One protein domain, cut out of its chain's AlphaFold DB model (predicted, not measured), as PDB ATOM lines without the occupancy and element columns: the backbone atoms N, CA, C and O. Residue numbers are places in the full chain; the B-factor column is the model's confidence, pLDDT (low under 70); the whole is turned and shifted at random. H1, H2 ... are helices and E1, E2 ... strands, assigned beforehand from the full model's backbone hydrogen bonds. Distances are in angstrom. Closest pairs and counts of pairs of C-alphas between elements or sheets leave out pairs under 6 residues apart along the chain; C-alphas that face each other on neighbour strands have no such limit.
ATOM      1  N   ILE A   4     195.364 176.262 142.330       97.06
ATOM      2  CA  ILE A   4     193.922 175.947 142.390       97.06
ATOM      3  C   ILE A   4     193.769 174.442 142.535       97.06
ATOM      4  O   ILE A   4     194.341 173.692 141.753       97.06
ATOM      5  N   GLU A   5     192.927 174.019 143.467       98.38
ATOM      6  CA  GLU A   5     192.618 172.614 143.693       98.38
ATOM      7  C   GLU A   5     191.111 172.409 143.848       98.38
ATOM      8  O   GLU A   5     190.415 173.205 144.482       98.38
ATOM      9  N   HIS A   6     190.598 171.298 143.320       98.38
ATOM     10  CA  HIS A   6     189.286 170.793 143.726       98.38
ATOM     11  C   HIS A   6     189.442 170.085 145.071       98.38
ATOM     12  O   HIS A   6     190.254 169.164 145.204       98.38
ATOM     13  N   PHE A   7     188.680 170.520 146.074       98.25
ATOM     14  CA  PHE A   7     188.680 169.925 147.408       98.25
ATOM     15  C   PHE A   7     187.249 169.691 147.907       98.25
ATOM     16  O   PHE A   7     186.280 169.810 147.159       98.25
ATOM     17  N   GLY A   8     187.116 169.307 149.176       96.75
ATOM     18  CA  GLY A   8     185.826 168.969 149.754       96.75
ATOM     19  C   GLY A   8     185.335 167.615 149.257       96.75
ATOM     20  O   GLY A   8     186.083 166.802 148.716       96.75
ATOM     21  N   SER A   9     184.063 167.324 149.499       96.81
ATOM     22  CA  SER A   9     183.558 165.958 149.329       96.81
ATOM     23  C   SER A   9     183.264 165.585 147.889       96.81
ATOM     24  O   SER A   9     183.471 164.436 147.526       96.81
ATOM     25  N   THR A  10     182.887 166.551 147.049       97.31
ATOM     26  CA  THR A  10     182.740 166.312 145.605       97.31
ATOM     27  C   THR A  10     184.072 165.995 144.921       97.31
ATOM     28  O   THR A  10     184.066 165.481 143.809       97.31
ATOM     29  N   ALA A  11     185.211 166.256 145.575       98.12
ATOM     30  CA  ALA A  11     186.529 165.875 145.076       98.12
ATOM     31  C   ALA A  11     186.885 164.408 145.355       98.12
ATOM     32  O   ALA A  11     187.893 163.933 144.834       98.12
ATOM     33  N   VAL A  12     186.111 163.680 146.163       98.31
ATOM     34  CA  VAL A  12     186.368 162.273 146.498       98.31
ATOM     35  C   VAL A  12     185.414 161.388 145.685       98.31
ATOM     36  O   VAL A  12     184.202 161.457 145.902       98.31
ATOM     37  N   PRO A  13     185.910 160.563 144.745       96.88
ATOM     38  CA  PRO A  13     185.058 159.676 143.956       96.88
ATOM     39  C   PRO A  13     184.228 158.738 144.842       96.88
ATOM     40  O   PRO A  13     184.747 158.154 145.788       96.88
ATOM     41  N   GLY A  14     182.934 158.603 144.544       94.44
ATOM     42  CA  GLY A  14     182.014 157.727 145.283       94.44
ATOM     43  C   GLY A  14     181.541 158.255 146.645       94.44
ATOM     44  O   GLY A  14     180.645 157.660 147.239       94.44
ATOM     45  N   LEU A  15     182.072 159.380 147.138       96.69
ATOM     46  CA  LEU A  15     181.644 159.955 148.412       96.69
ATOM     47  C   LEU A  15     180.308 160.696 148.274       96.69
ATOM     48  O   LEU A  15     180.176 161.637 147.488       96.69
ATOM     49  N   ILE A  16     179.336 160.338 149.117       93.88
ATOM     50  CA  ILE A  16     178.073 161.075 149.247       93.88
ATOM     51  C   ILE A  16     178.363 162.521 149.678       93.88
ATOM     52  O   ILE A  16     178.996 162.783 150.707       93.88
ATOM     53  N   ALA A  17     177.872 163.476 148.891       93.88
ATOM     54  CA  ALA A  17     178.098 164.897 149.102       93.88
ATOM     55  C   ALA A  17     176.893 165.729 148.653       93.88
ATOM     56  O   ALA A  17     176.149 165.350 147.749       93.88
ATOM     57  N   LYS A  18     176.743 166.920 149.244       92.56
ATOM     58  CA  LYS A  18     175.905 167.971 148.654       92.56
ATOM     59  C   LYS A  18     176.459 168.310 147.260       92.56
ATOM     60  O   LYS A  18     177.683 168.337 147.117       92.56
ATOM     61  N   PRO A  19     175.611 168.606 146.257       94.19
ATOM     62  CA  PRO A  19     176.045 168.890 144.887       94.19
ATOM     63  C   PRO A  19     176.636 170.309 144.769       94.19
ATOM     64  O   PRO A  19     176.120 171.172 144.062       94.19
ATOM     65  N   ILE A  20     177.705 170.568 145.523       97.19
ATOM     66  CA  ILE A  20     178.428 171.836 145.581       97.19
ATOM     67  C   ILE A  20     179.906 171.539 145.335       97.19
ATOM     68  O   ILE A  20     180.512 170.719 146.024       97.19
ATOM     69  N   ILE A  21     180.490 172.198 144.340       98.00
ATOM     70  CA  ILE A  21     181.914 172.069 144.029       98.00
ATOM     71  C   ILE A  21     182.685 173.064 144.896       98.00
ATOM     72  O   ILE A  21     182.475 174.273 144.795       98.00
ATOM     73  N   ASP A  22     183.577 172.560 145.745       98.31
ATOM     74  CA  ASP A  22     184.450 173.386 146.574       98.31
ATOM     75  C   ASP A  22     185.822 173.554 145.896       98.31
ATOM     76  O   ASP A  22     186.544 172.592 145.635       98.31
ATOM     77  N   ILE A  23     186.195 174.797 145.610       98.31
ATOM     78  CA  ILE A  23     187.448 175.181 144.956       98.31
ATOM     79  C   ILE A  23     188.356 175.823 146.003       98.31
ATOM     80  O   ILE A  23     187.962 176.777 146.680       98.31
ATOM     81  N   LEU A  24     189.572 175.309 146.149       98.19
ATOM     82  CA  LEU A  24     190.602 175.849 147.030       98.19
ATOM     83  C   LEU A  24     191.583 176.672 146.202       98.19
ATOM     84  O   LEU A  24     192.146 176.175 145.231       98.19
ATOM     85  N   VAL A  25     191.802 177.924 146.589       97.06
ATOM     86  CA  VAL A  25     192.707 178.846 145.900       97.06
ATOM     87  C   VAL A  25     193.854 179.213 146.830       97.06
ATOM     88  O   VAL A  25     193.646 179.727 147.927       97.06
ATOM     89  N   GLY A  26     195.077 178.967 146.371       96.38
ATOM     90  CA  GLY A  26     196.299 179.385 147.035       96.38
ATOM     91  C   GLY A  26     196.575 180.843 146.698       96.38
ATOM     92  O   GLY A  26     196.913 181.176 145.557       96.38
ATOM     93  N   ALA A  27     196.439 181.715 147.688       92.25
ATOM     94  CA  ALA A  27     196.670 183.147 147.563       92.25
ATOM     95  C   ALA A  27     197.815 183.596 148.487       92.25
ATOM     96  O   ALA A  27     198.146 182.893 149.447       92.25
ATOM     97  N   PRO A  28     198.438 184.760 148.225       90.25
ATOM     98  CA  PRO A  28     199.219 185.450 149.243       90.25
ATOM     99  C   PRO A  28     198.379 185.679 150.507       90.25
ATOM    100  O   PRO A  28     197.155 185.812 150.431       90.25
ATOM    101  N   ALA A  29     199.032 185.724 151.666       85.69
ATOM    102  CA  ALA A  29     198.354 186.055 152.912       85.69
ATOM    103  C   ALA A  29     197.820 187.497 152.887       85.69
ATOM    104  O   ALA A  29     198.421 188.383 152.277       85.69
ATOM    105  N   GLY A  30     196.712 187.727 153.591       86.25
ATOM    106  CA  GLY A  30     196.077 189.038 153.705       86.25
ATOM    107  C   GLY A  30     194.822 189.197 152.850       86.25
ATOM    108  O   GLY A  30     194.309 188.247 152.250       86.25
ATOM    109  N   ARG A  31     194.301 190.429 152.844       85.75
ATOM    110  CA  ARG A  31     193.018 190.756 152.223       85.75
ATOM    111  C   ARG A  31     193.077 190.572 150.711       85.75
ATOM    112  O   ARG A  31     194.056 190.916 150.054       85.75
ATOM    113  N   GLN A  32     191.980 190.073 150.163       87.75
ATOM    114  CA  GLN A  32     191.846 189.836 148.734       87.75
ATOM    115  C   GLN A  32     191.705 191.174 147.989       87.75
ATOM    116  O   GLN A  32     190.940 192.031 148.446       87.75
ATOM    117  N   PRO A  33     192.430 191.387 146.871       88.62
ATOM    118  CA  PRO A  33     192.321 192.619 146.096       88.62
ATOM    119  C   PRO A  33     190.885 192.852 145.615       88.62
ATOM    120  O   PRO A  33     190.219 191.900 145.203       88.62
ATOM    121  N   HIS A  34     190.422 194.109 145.593       91.88
ATOM    122  CA  HIS A  34     189.088 194.438 145.066       91.88
ATOM    123  C   HIS A  34     188.901 193.931 143.631       91.88
ATOM    124  O   HIS A  34     187.859 193.372 143.326       91.88
ATOM    125  N   SER A  35     189.945 193.972 142.796       92.62
ATOM    126  CA  SER A  35     189.898 193.421 141.435       92.62
ATOM    127  C   SER A  35     189.535 191.930 141.375       92.62
ATOM    128  O   SER A  35     188.857 191.505 140.443       92.62
ATOM    129  N   VAL A  36     189.945 191.127 142.364       92.88
ATOM    130  CA  VAL A  36     189.569 189.704 142.458       92.88
ATOM    131  C   VAL A  36     188.118 189.562 142.902       92.88
ATOM    132  O   VAL A  36     187.382 188.748 142.346       92.88
ATOM    133  N   ILE A  37     187.705 190.354 143.895       93.88
ATOM    134  CA  ILE A  37     186.331 190.359 144.409       93.88
ATOM    135  C   ILE A  37     185.356 190.733 143.285       93.88
ATOM    136  O   ILE A  37     184.417 189.983 143.025       93.88
ATOM    137  N   ASP A  38     185.630 191.830 142.583       95.62
ATOM    138  CA  ASP A  38     184.803 192.353 141.497       95.62
ATOM    139  C   ASP A  38     184.794 191.407 140.294       95.62
ATOM    140  O   ASP A  38     183.736 191.126 139.734       95.62
ATOM    141  N   GLY A  39     185.954 190.848 139.928       96.81
ATOM    142  CA  GLY A  39     186.063 189.883 138.833       96.81
ATOM    143  C   GLY A  39     185.237 188.616 139.076       96.81
ATOM    144  O   GLY A  39     184.507 188.170 138.193       96.81
ATOM    145  N   LEU A  40     185.283 188.056 140.290       96.06
ATOM    146  CA  LEU A  40     184.414 186.933 140.664       96.06
ATOM    147  C   LEU A  40     182.937 187.357 140.747       96.06
ATOM    148  O   LEU A  40     182.061 186.589 140.344       96.06
ATOM    149  N   GLY A  41     182.660 188.585 141.194       97.12
ATOM    150  CA  GLY A  41     181.322 189.179 141.202       97.12
ATOM    151  C   GLY A  41     180.676 189.215 139.816       97.12
ATOM    152  O   GLY A  41     179.540 188.771 139.656       97.12
ATOM    153  N   GLN A  42     181.422 189.631 138.790       97.56
ATOM    154  CA  GLN A  42     180.963 189.633 137.391       97.56
ATOM    155  C   GLN A  42     180.642 188.224 136.863       97.56
ATOM    156  O   GLN A  42     179.792 188.062 135.992       97.56
ATOM    157  N   LEU A  43     181.272 187.188 137.424       95.94
ATOM    158  CA  LEU A  43     180.985 185.781 137.119       95.94
ATOM    159  C   LEU A  43     179.817 185.206 137.946       95.94
ATOM    160  O   LEU A  43     179.502 184.013 137.828       95.94
ATOM    161  N   GLY A  44     179.171 186.026 138.778       96.62
ATOM    162  CA  GLY A  44     178.025 185.661 139.610       96.62
ATOM    163  C   GLY A  44     178.387 185.020 140.952       96.62
ATOM    164  O   GLY A  44     177.566 184.297 141.515       96.62
ATOM    165  N   TYR A  45     179.608 185.225 141.452       97.88
ATOM    166  CA  TYR A  45     179.978 184.826 142.808       97.88
ATOM    167  C   TYR A  45     179.671 185.939 143.813       97.88
ATOM    168  O   TYR A  45     180.078 187.083 143.648       97.88
ATOM    169  N   GLU A  46     179.020 185.580 144.911       97.75
ATOM    170  CA  GLU A  46     178.832 186.438 146.076       97.75
ATOM    171  C   GLU A  46     180.046 186.322 146.999       97.75
ATOM    172  O   GLU A  46     180.395 185.222 147.439       97.75
ATOM    173  N   TYR A  47     180.684 187.454 147.300       97.31
ATOM    174  CA  TYR A  47     181.768 187.519 148.273       97.31
ATOM    175  C   TYR A  47     181.210 187.578 149.694       97.31
ATOM    176  O   TYR A  47     180.479 188.501 150.044       97.31
ATOM    177  N   LEU A  48     181.579 186.601 150.520       96.38
ATOM    178  CA  LEU A  48     181.114 186.476 151.903       96.38
ATOM    179  C   LEU A  48     182.135 186.987 152.927       96.38
ATOM    180  O   LEU A  48     181.886 186.916 154.128       96.38
ATOM    181  N   GLY A  49     183.268 187.518 152.465       95.12
ATOM    182  CA  GLY A  49     184.306 188.051 153.335       95.12
ATOM    183  C   GLY A  49     185.236 186.983 153.904       95.12
ATOM    184  O   GLY A  49     185.378 185.879 153.370       95.12
ATOM    185  N   GLU A  50     185.912 187.363 154.983       95.19
ATOM    186  CA  GLU A  50     186.758 186.469 155.764       95.19
ATOM    187  C   GLU A  50     185.907 185.586 156.676       95.19
ATOM    188  O   GLU A  50     184.965 186.046 157.322       95.19
ATOM    189  N   ASP A  51     186.251 184.306 156.753       90.31
ATOM    190  CA  ASP A  51     185.634 183.376 157.684       90.31
ATOM    191  C   ASP A  51     186.098 183.696 159.111       90.31
ATOM    192  O   ASP A  51     187.212 183.359 159.506       90.31
ATOM    193  N   GLY A  52     185.223 184.307 159.913       85.94
ATOM    194  CA  GLY A  52     185.540 184.682 161.297       85.94
ATOM    195  C   GLY A  52     185.927 183.511 162.212       85.94
ATOM    196  O   GLY A  52     186.513 183.736 163.266       85.94
ATOM    197  N   ARG A  53     185.639 182.257 161.828       89.69
ATOM    198  CA  ARG A  53     186.079 181.055 162.566       89.69
ATOM    199  C   ARG A  53     187.413 180.506 162.066       89.69
ATOM    200  O   ARG A  53     188.014 179.667 162.731       89.69
ATOM    201  N   ARG A  54     187.851 180.928 160.879       90.38
ATOM    202  CA  ARG A  54     189.089 180.499 160.220       90.38
ATOM    203  C   ARG A  54     189.794 181.721 159.619       90.38
ATOM    204  O   ARG A  54     189.736 181.906 158.401       90.38
ATOM    205  N   PRO A  55     190.456 182.539 160.457       91.25
ATOM    206  CA  PRO A  55     191.189 183.709 159.989       91.25
ATOM    207  C   PRO A  55     192.155 183.364 158.852       91.25
ATOM    208  O   PRO A  55     192.802 182.313 158.850       91.25
ATOM    209  N   GLY A  56     192.223 184.238 157.853       91.69
ATOM    210  CA  GLY A  56     192.975 184.038 156.618       91.69
ATOM    211  C   GLY A  56     192.254 183.211 155.549       91.69
ATOM    212  O   GLY A  56     192.827 182.998 154.481       91.69
ATOM    213  N   ARG A  57     191.019 182.744 155.783       95.44
ATOM    214  CA  ARG A  57     190.181 182.118 154.749       95.44
ATOM    215  C   ARG A  57     189.156 183.113 154.228       95.44
ATOM    216  O   ARG A  57     188.249 183.498 154.956       95.44
ATOM    217  N   TYR A  58     189.236 183.440 152.947       96.69
ATOM    218  CA  TYR A  58     188.259 184.284 152.260       96.69
ATOM    219  C   TYR A  58     187.329 183.434 151.406       96.69
ATOM    220  O   TYR A  58     187.775 182.485 150.753       96.69
ATOM    221  N   PHE A  59     186.035 183.745 151.439       96.50
ATOM    222  CA  PHE A  59     185.014 182.862 150.896       96.50
ATOM    223  C   PHE A  59     184.115 183.548 149.870       96.50
ATOM    224  O   PHE A  59     183.622 184.655 150.088       96.50
ATOM    225  N   TRP A  60     183.849 182.838 148.777       97.56
ATOM    226  CA  TRP A  60     182.823 183.193 147.807       97.56
ATOM    227  C   TRP A  60     181.884 182.022 147.587       97.56
ATOM    228  O   TRP A  60     182.286 180.856 147.664       97.56
ATOM    229  N   ARG A  61     180.640 182.329 147.230       97.75
ATOM    230  CA  ARG A  61     179.663 181.327 146.820       97.75
ATOM    231  C   ARG A  61     178.992 181.705 145.511       97.75
ATOM    232  O   ARG A  61     178.638 182.854 145.300       97.75
ATOM    233  N   LYS A  62     178.743 180.712 144.668       97.94
ATOM    234  CA  LYS A  62     177.823 180.804 143.534       97.94
ATOM    235  C   LYS A  62     176.757 179.735 143.713       97.94
ATOM    236  O   LYS A  62     177.058 178.586 144.046       97.94
ATOM    237  N   ARG A  63     175.495 180.123 143.581       95.94
ATOM    238  CA  ARG A  63     174.342 179.222 143.692       95.94
ATOM    239  C   ARG A  63     173.617 179.191 142.350       95.94
ATOM    240  O   ARG A  63     173.672 180.159 141.600       95.94
ATOM    241  N   GLY A  64     172.993 178.063 142.039       91.94
ATOM    242  CA  GLY A  64     172.342 177.802 140.757       91.94
ATOM    243  C   GLY A  64     172.154 176.302 140.546       91.94
ATOM    244  O   GLY A  64     172.299 175.532 141.495       91.94
ATOM    245  N   VAL A  65     171.882 175.897 139.300       88.69
ATOM    246  CA  VAL A  65     171.779 174.476 138.902       88.69
ATOM    247  C   VAL A  65     173.052 173.711 139.271       88.69
ATOM    248  O   VAL A  65     172.991 172.597 139.780       88.69
ATOM    249  N   THR A  66     174.208 174.350 139.087       89.81
ATOM    250  CA  THR A  66     175.483 173.909 139.652       89.81
ATOM    251  C   THR A  66     175.946 174.945 140.667       89.81
ATOM    252  O   THR A  66     176.042 176.135 140.357       89.81
ATOM    253  N   ALA A  67     176.216 174.498 141.892       97.25
ATOM    254  CA  ALA A  67     176.669 175.357 142.975       97.25
ATOM    255  C   ALA A  67     178.185 175.246 143.166       97.25
ATOM    256  O   ALA A  67     178.757 174.160 143.095       97.25
ATOM    257  N   PHE A  68     178.815 176.378 143.468       98.25
ATOM    258  CA  PHE A  68     180.250 176.472 143.702       98.25
ATOM    259  C   PHE A  68     180.539 177.236 144.986       98.25
ATOM    260  O   PHE A  68     179.823 178.169 145.365       98.25
ATOM    261  N   ASN A  69     181.628 176.861 145.630       98.00
ATOM    262  CA  ASN A  69     182.235 177.575 146.736       98.00
ATOM    263  C   ASN A  69     183.706 177.803 146.391       98.00
ATOM    264  O   ASN A  69     184.375 176.882 145.933       98.00
ATOM    265  N   VAL A  70     184.229 178.997 146.648       97.62
ATOM    266  CA  VAL A  70     185.659 179.294 146.504       97.62
ATOM    267  C   VAL A  70     186.207 179.656 147.872       97.62
ATOM    268  O   VAL A  70     185.665 180.524 148.550       97.62
ATOM    269  N   SER A  71     187.272 178.975 148.286       97.12
ATOM    270  CA  SER A  71     188.016 179.256 149.512       97.12
ATOM    271  C   SER A  71     189.423 179.708 149.146       97.12
ATOM    272  O   SER A  71     190.236 178.880 148.744       97.12
ATOM    273  N   ALA A  72     189.723 180.996 149.296       96.94
ATOM    274  CA  ALA A  72     191.091 181.491 149.180       96.94
ATOM    275  C   ALA A  72     191.781 181.428 150.545       96.94
ATOM    276  O   ALA A  72     191.245 181.926 151.535       96.94
ATOM    277  N   VAL A  73     192.953 180.800 150.596       96.75
ATOM    278  CA  VAL A  73     193.768 180.623 151.809       96.75
ATOM    279  C   VAL A  73     195.245 180.873 151.486       96.75
ATOM    280  O   VAL A  73     195.623 180.778 150.312       96.75
ATOM    281  N   PRO A  74     196.108 181.145 152.486       95.69
ATOM    282  CA  PRO A  74     197.546 181.226 152.266       95.69
ATOM    283  C   PRO A  74     198.071 179.962 151.580       95.69
ATOM    284  O   PRO A  74     197.879 178.848 152.081       95.69
ATOM    285  N   HIS A  75     198.713 180.128 150.424       95.75
ATOM    286  CA  HIS A  75     199.283 179.012 149.670       95.75
ATOM    287  C   HIS A  75     200.331 178.267 150.506       95.75
ATOM    288  O   HIS A  75     201.142 178.901 151.179       95.75
ATOM    289  N   LEU A  76     200.289 176.930 150.486       95.12
ATOM    290  CA  LEU A  76     201.096 176.050 151.347       95.12
ATOM    291  C   LEU A  76     200.924 176.290 152.859       95.12
ATOM    292  O   LEU A  76     201.628 175.676 153.655       95.12
ATOM    293  N   GLY A  77     199.979 177.128 153.288       95.56
ATOM    294  CA  GLY A  77     199.647 177.309 154.698       95.56
ATOM    295  C   GLY A  77     198.885 176.114 155.277       95.56
ATOM    296  O   GLY A  77     198.468 175.207 154.555       95.56
ATOM    297  N   ALA A  78     198.638 176.138 156.588       96.12
ATOM    298  CA  ALA A  78     197.976 175.038 157.297       96.12
ATOM    299  C   ALA A  78     196.631 174.646 156.661       96.12
ATOM    300  O   ALA A  78     196.414 173.485 156.341       96.12
ATOM    301  N   MET A  79     195.754 175.616 156.379       96.56
ATOM    302  CA  MET A  79     194.464 175.323 155.742       96.56
ATOM    303  C   MET A  79     194.611 174.752 154.330       96.56
ATOM    304  O   MET A  79     193.806 173.907 153.948       96.56
ATOM    305  N   TRP A  80     195.607 175.193 153.558       97.75
ATOM    306  CA  TRP A  80     195.879 174.619 152.242       97.75
ATOM    307  C   TRP A  80     196.235 173.137 152.381       97.75
ATOM    308  O   TRP A  80     195.557 172.279 151.824       97.75
ATOM    309  N   GLN A  81     197.234 172.839 153.212       98.00
ATOM    310  CA  GLN A  81     197.729 171.480 153.412       98.00
ATOM    311  C   GLN A  81     196.668 170.557 154.020       98.00
ATOM    312  O   GLN A  81     196.430 169.476 153.494       98.00
ATOM    313  N   THR A  82     195.978 170.982 155.083       97.75
ATOM    314  CA  THR A  82     194.980 170.148 155.768       97.75
ATOM    315  C   THR A  82     193.800 169.798 154.863       97.75
ATOM    316  O   THR A  82     193.360 168.652 154.863       97.75
ATOM    317  N   ASN A  83     193.288 170.743 154.066       97.88
ATOM    318  CA  ASN A  83     192.169 170.454 153.163       97.88
ATOM    319  C   ASN A  83     192.553 169.441 152.074       97.88
ATOM    320  O   ASN A  83     191.750 168.559 151.758       97.88
ATOM    321  N   LEU A  84     193.768 169.541 151.524       98.50
ATOM    322  CA  LEU A  84     194.264 168.579 150.538       98.50
ATOM    323  C   LEU A  84     194.567 167.223 151.175       98.50
ATOM    324  O   LEU A  84     194.143 166.206 150.640       98.50
ATOM    325  N   ALA A  85     195.175 167.201 152.363       98.56
ATOM    326  CA  ALA A  85     195.449 165.968 153.095       98.56
ATOM    327  C   ALA A  85     194.166 165.178 153.399       98.56
ATOM    328  O   ALA A  85     194.138 163.968 153.202       98.56
ATOM    329  N   VAL A  86     193.080 165.847 153.810       98.19
ATOM    330  CA  VAL A  86     191.779 165.185 154.024       98.19
ATOM    331  C   VAL A  86     191.227 164.608 152.719       98.19
ATOM    332  O   VAL A  86     190.777 163.464 152.704       98.19
ATOM    333  N   ARG A  87     191.260 165.372 151.619       98.44
ATOM    334  CA  ARG A  87     190.815 164.890 150.300       98.44
ATOM    335  C   ARG A  87     191.604 163.653 149.878       98.44
ATOM    336  O   ARG A  87     191.005 162.656 149.486       98.44
ATOM    337  N   ASP A  88     192.925 163.736 149.941       98.69
ATOM    338  CA  ASP A  88     193.821 162.698 149.439       98.69
ATOM    339  C   ASP A  88     193.747 161.441 150.312       98.69
ATOM    340  O   ASP A  88     193.681 160.337 149.778       98.69
ATOM    341  N   PHE A  89     193.609 161.602 151.632       98.69
ATOM    342  CA  PHE A  89     193.318 160.499 152.544       98.69
ATOM    343  C   PHE A  89     192.009 159.792 152.169       98.69
ATOM    344  O   PHE A  89     192.001 158.589 151.939       98.69
ATOM    345  N   LEU A  90     190.898 160.516 152.025       98.44
ATOM    346  CA  LEU A  90     189.614 159.882 151.697       98.44
ATOM    347  C   LEU A  90     189.602 159.240 150.300       98.44
ATOM    348  O   LEU A  90     188.901 158.256 150.093       98.44
ATOM    349  N   ARG A  91     190.388 159.758 149.348       98.38
ATOM    350  CA  ARG A  91     190.591 159.114 148.039       98.38
ATOM    351  C   ARG A  91     191.360 157.798 148.149       98.38
ATOM    352  O   ARG A  91     191.034 156.858 147.434       98.38
ATOM    353  N   ALA A  92     192.374 157.745 149.009       98.44
ATOM    354  CA  ALA A  92     193.191 156.553 149.224       98.44
ATOM    355  C   ALA A  92     192.500 155.492 150.100       98.44
ATOM    356  O   ALA A  92     192.909 154.334 150.086       98.44
ATOM    357  N   HIS A  93     191.452 155.880 150.834       98.31
ATOM    358  CA  HIS A  93     190.790 155.053 151.838       98.31
ATOM    359  C   HIS A  93     189.257 155.019 151.655       98.31
ATOM    360  O   HIS A  93     188.529 155.702 152.391       98.31
ATOM    361  N   PRO A  94     188.734 154.240 150.686       96.75
ATOM    362  CA  PRO A  94     187.302 154.175 150.386       96.75
ATOM    363  C   PRO A  94     186.424 153.801 151.588       96.75
ATOM    364  O   PRO A  94     185.332 154.344 151.747       96.75
ATOM    365  N   GLU A  95     186.909 152.937 152.480       97.38
ATOM    366  CA  GLU A  95     186.214 152.533 153.704       97.38
ATOM    367  C   GLU A  95     186.015 153.704 154.679       97.38
ATOM    368  O   GLU A  95     184.996 153.802 155.369       97.38
ATOM    369  N   TRP A  96     186.970 154.635 154.718       97.69
ATOM    370  CA  TRP A  96     186.862 155.853 155.514       97.69
ATOM    371  C   TRP A  96     185.987 156.899 154.826       97.69
ATOM    372  O   TRP A  96     185.233 157.594 155.511       97.69
ATOM    373  N   ALA A  97     186.023 156.982 153.492       97.44
ATOM    374  CA  ALA A  97     185.096 157.808 152.725       97.44
ATOM    375  C   ALA A  97     183.641 157.378 152.959       97.44
ATOM    376  O   ALA A  97     182.799 158.224 153.264       97.44
ATOM    377  N   GLU A  98     183.347 156.079 152.920       96.19
ATOM    378  CA  GLU A  98     182.007 155.561 153.199       96.19
ATOM    379  C   GLU A  98     181.538 155.939 154.610       96.19
ATOM    380  O   GLU A  98     180.485 156.561 154.767       96.19
ATOM    381  N   ARG A  99     182.348 155.657 155.640       95.75
ATOM    382  CA  ARG A  99     182.031 156.017 157.035       95.75
ATOM    383  C   ARG A  99     181.790 157.514 157.204       95.75
ATOM    384  O   ARG A  99     180.830 157.919 157.860       95.75
ATOM    385  N   TYR A 100     182.638 158.339 156.594       95.25
ATOM    386  CA  TYR A 100     182.486 159.789 156.606       95.25
ATOM    387  C   TYR A 100     181.178 160.232 155.930       95.25
ATOM    388  O   TYR A 100     180.479 161.102 156.452       95.25
ATOM    389  N   GLY A 101     180.806 159.602 154.812       95.19
ATOM    390  CA  GLY A 101     179.527 159.817 154.133       95.19
ATOM    391  C   GLY A 101     178.320 159.468 155.008       95.19
ATOM    392  O   GLY A 101     177.380 160.259 155.092       95.19
ATOM    393  N   GLN A 102     178.365 158.344 155.727       94.38
ATOM    394  CA  GLN A 102     177.276 157.925 156.619       94.38
ATOM    395  C   GLN A 102     177.040 158.921 157.762       94.38
ATOM    396  O   GLN A 102     175.900 159.295 158.038       94.38
ATOM    397  N   VAL A 103     178.105 159.436 158.386       93.31
ATOM    398  CA  VAL A 103     177.989 160.439 159.464       93.31
ATOM    399  C   VAL A 103     177.260 161.702 158.992       93.31
ATOM    400  O   VAL A 103     176.476 162.287 159.745       93.31
ATOM    401  N   LYS A 104     177.466 162.120 157.738       89.50
ATOM    402  CA  LYS A 104     176.794 163.300 157.170       89.50
ATOM    403  C   LYS A 104     175.300 163.115 156.990       89.50
ATOM    404  O   LYS A 104     174.544 164.038 157.289       89.50
ATOM    405  N   LEU A 105     174.880 161.930 156.545       87.44
ATOM    406  CA  LEU A 105     173.463 161.602 156.386       87.44
ATOM    407  C   LEU A 105     172.719 161.722 157.719       87.44
ATOM    408  O   LEU A 105     171.626 162.285 157.766       87.44
ATOM    409  N   VAL A 106     173.344 161.273 158.809       85.00
ATOM    410  CA  VAL A 106     172.771 161.361 160.161       85.00
ATOM    411  C   VAL A 106     172.802 162.797 160.697       85.00
ATOM    412  O   VAL A 106     171.879 163.226 161.386       85.00
ATOM    413  N   SER A 107     173.832 163.570 160.346       78.19
ATOM    414  CA  SER A 107     174.086 164.899 160.923       78.19
ATOM    415  C   SER A 107     173.472 166.070 160.127       78.19
ATOM    416  O   SER A 107     173.606 167.220 160.539       78.19
ATOM    417  N   ARG A 108     172.792 165.814 158.994       64.88
ATOM    418  CA  ARG A 108     172.207 166.824 158.072       64.88
ATOM    419  C   ARG A 108     173.196 167.906 157.583       64.88
ATOM    420  O   ARG A 108     172.780 168.992 157.160       64.88
TER     421      ARG A 108
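What this domain is: This is residues 4 to 108 of the 109 residues of the protein "Nucleotidyltransferase PLUS glutamate rich protein GrpB PLUS ribosomal protein alanine acetyltransferase" of Mycolicibacterium smegmatis (strain ATCC 700084 / mc(2)155) (UniProt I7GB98). A twisted five-stranded sheet has one helix over each face, at opposite edges: H2 over the E1 and E2 edge, H1 over the E3 and E4 edge on the other face. H3 makes a corner with the end of H2, off the sheet, and H1 and H3 lie toward opposite ends of the longest axis. The printed part has 105 residues, with three named helices and five named strands in the order E1 E2 H1 E3 E4 E5 H2 H3, of mixed class. The sheet is mixed, in the order E1 E2 E5 E4 E3. The whole is compact, with a radius of gyration of the C-alphas of 14.5 A and spans of 43 by 32 by 22 A.

Where its parts are: Find C-alpha 4 at (193.922, 175.947, 142.390), where strand E1, residues 4 to 7, begins. Next come strand E2, residues 20 to 27, 21.6 A long, and helix H1, residues 34 to 42, 12.2 A. Strands E3, residues 46 to 50, E4, residues 58 to 62, and E5, residues 67 to 74, follow; E5 is 23.6 A long. Helix H2, residues 78 to 92, starts at C-alpha 78 (197.976, 175.038, 157.297) and is 20.7 A long. Helix H3, residues 94 to 107, runs 20.0 A to C-alpha 107 at (174.086, 164.899, 160.923).

How they stand to each other: Begin at edge strand E1, which forms an antiparallel hairpin with E2; look for N 5 and O 24, 2.9 A apart. E2 and E5 are parallel, with N 23 and O 69 at 2.8 A. E3, E4 and E5 form a meander, each the antiparallel neighbour of the one before; N 48 and O 59 are 2.9 A apart, N 60 and O 70 3.0 A. E2, H1 and E3 form a split strand-helix-strand unit, two strands running the same way with E5 and E4 between them; its crossover is right-handed. H1 is on the sheet at a height of 10.1 A, over E3 and, only just, with 3 C-alphas, over E4; the closest C-alphas of H1 and E3 are Ile 37 and Tyr 47, 6.6 A. On the opposite face H2, at a height of 10.0 A, is over E1 and E2, slantwise to the strands at 53 degrees to E1 on the local plane; the closest C-alphas of H2 and E1 are Phe 7 and Arg 87, 6.2 A. H2 and H3 touch only at the corner, only just, with 3 pairs of C-alphas within 8 A; the closest are Leu 90 and Ala 97, 5.1 A. H3 is not on the sheet. In H1, H2 and H3 every O i to N i+4 pair is within hydrogen-bond range.

The domain as a whole: The C-alphas farthest apart are those of His 34 and Glu 95, 42.9 A. The printed part has no cut. The link from E1 to E2, residues 8 to 19, is long. Look at the B-factor column: the mean pLDDT of the printed part is 94.8, and residue 108 is under 70.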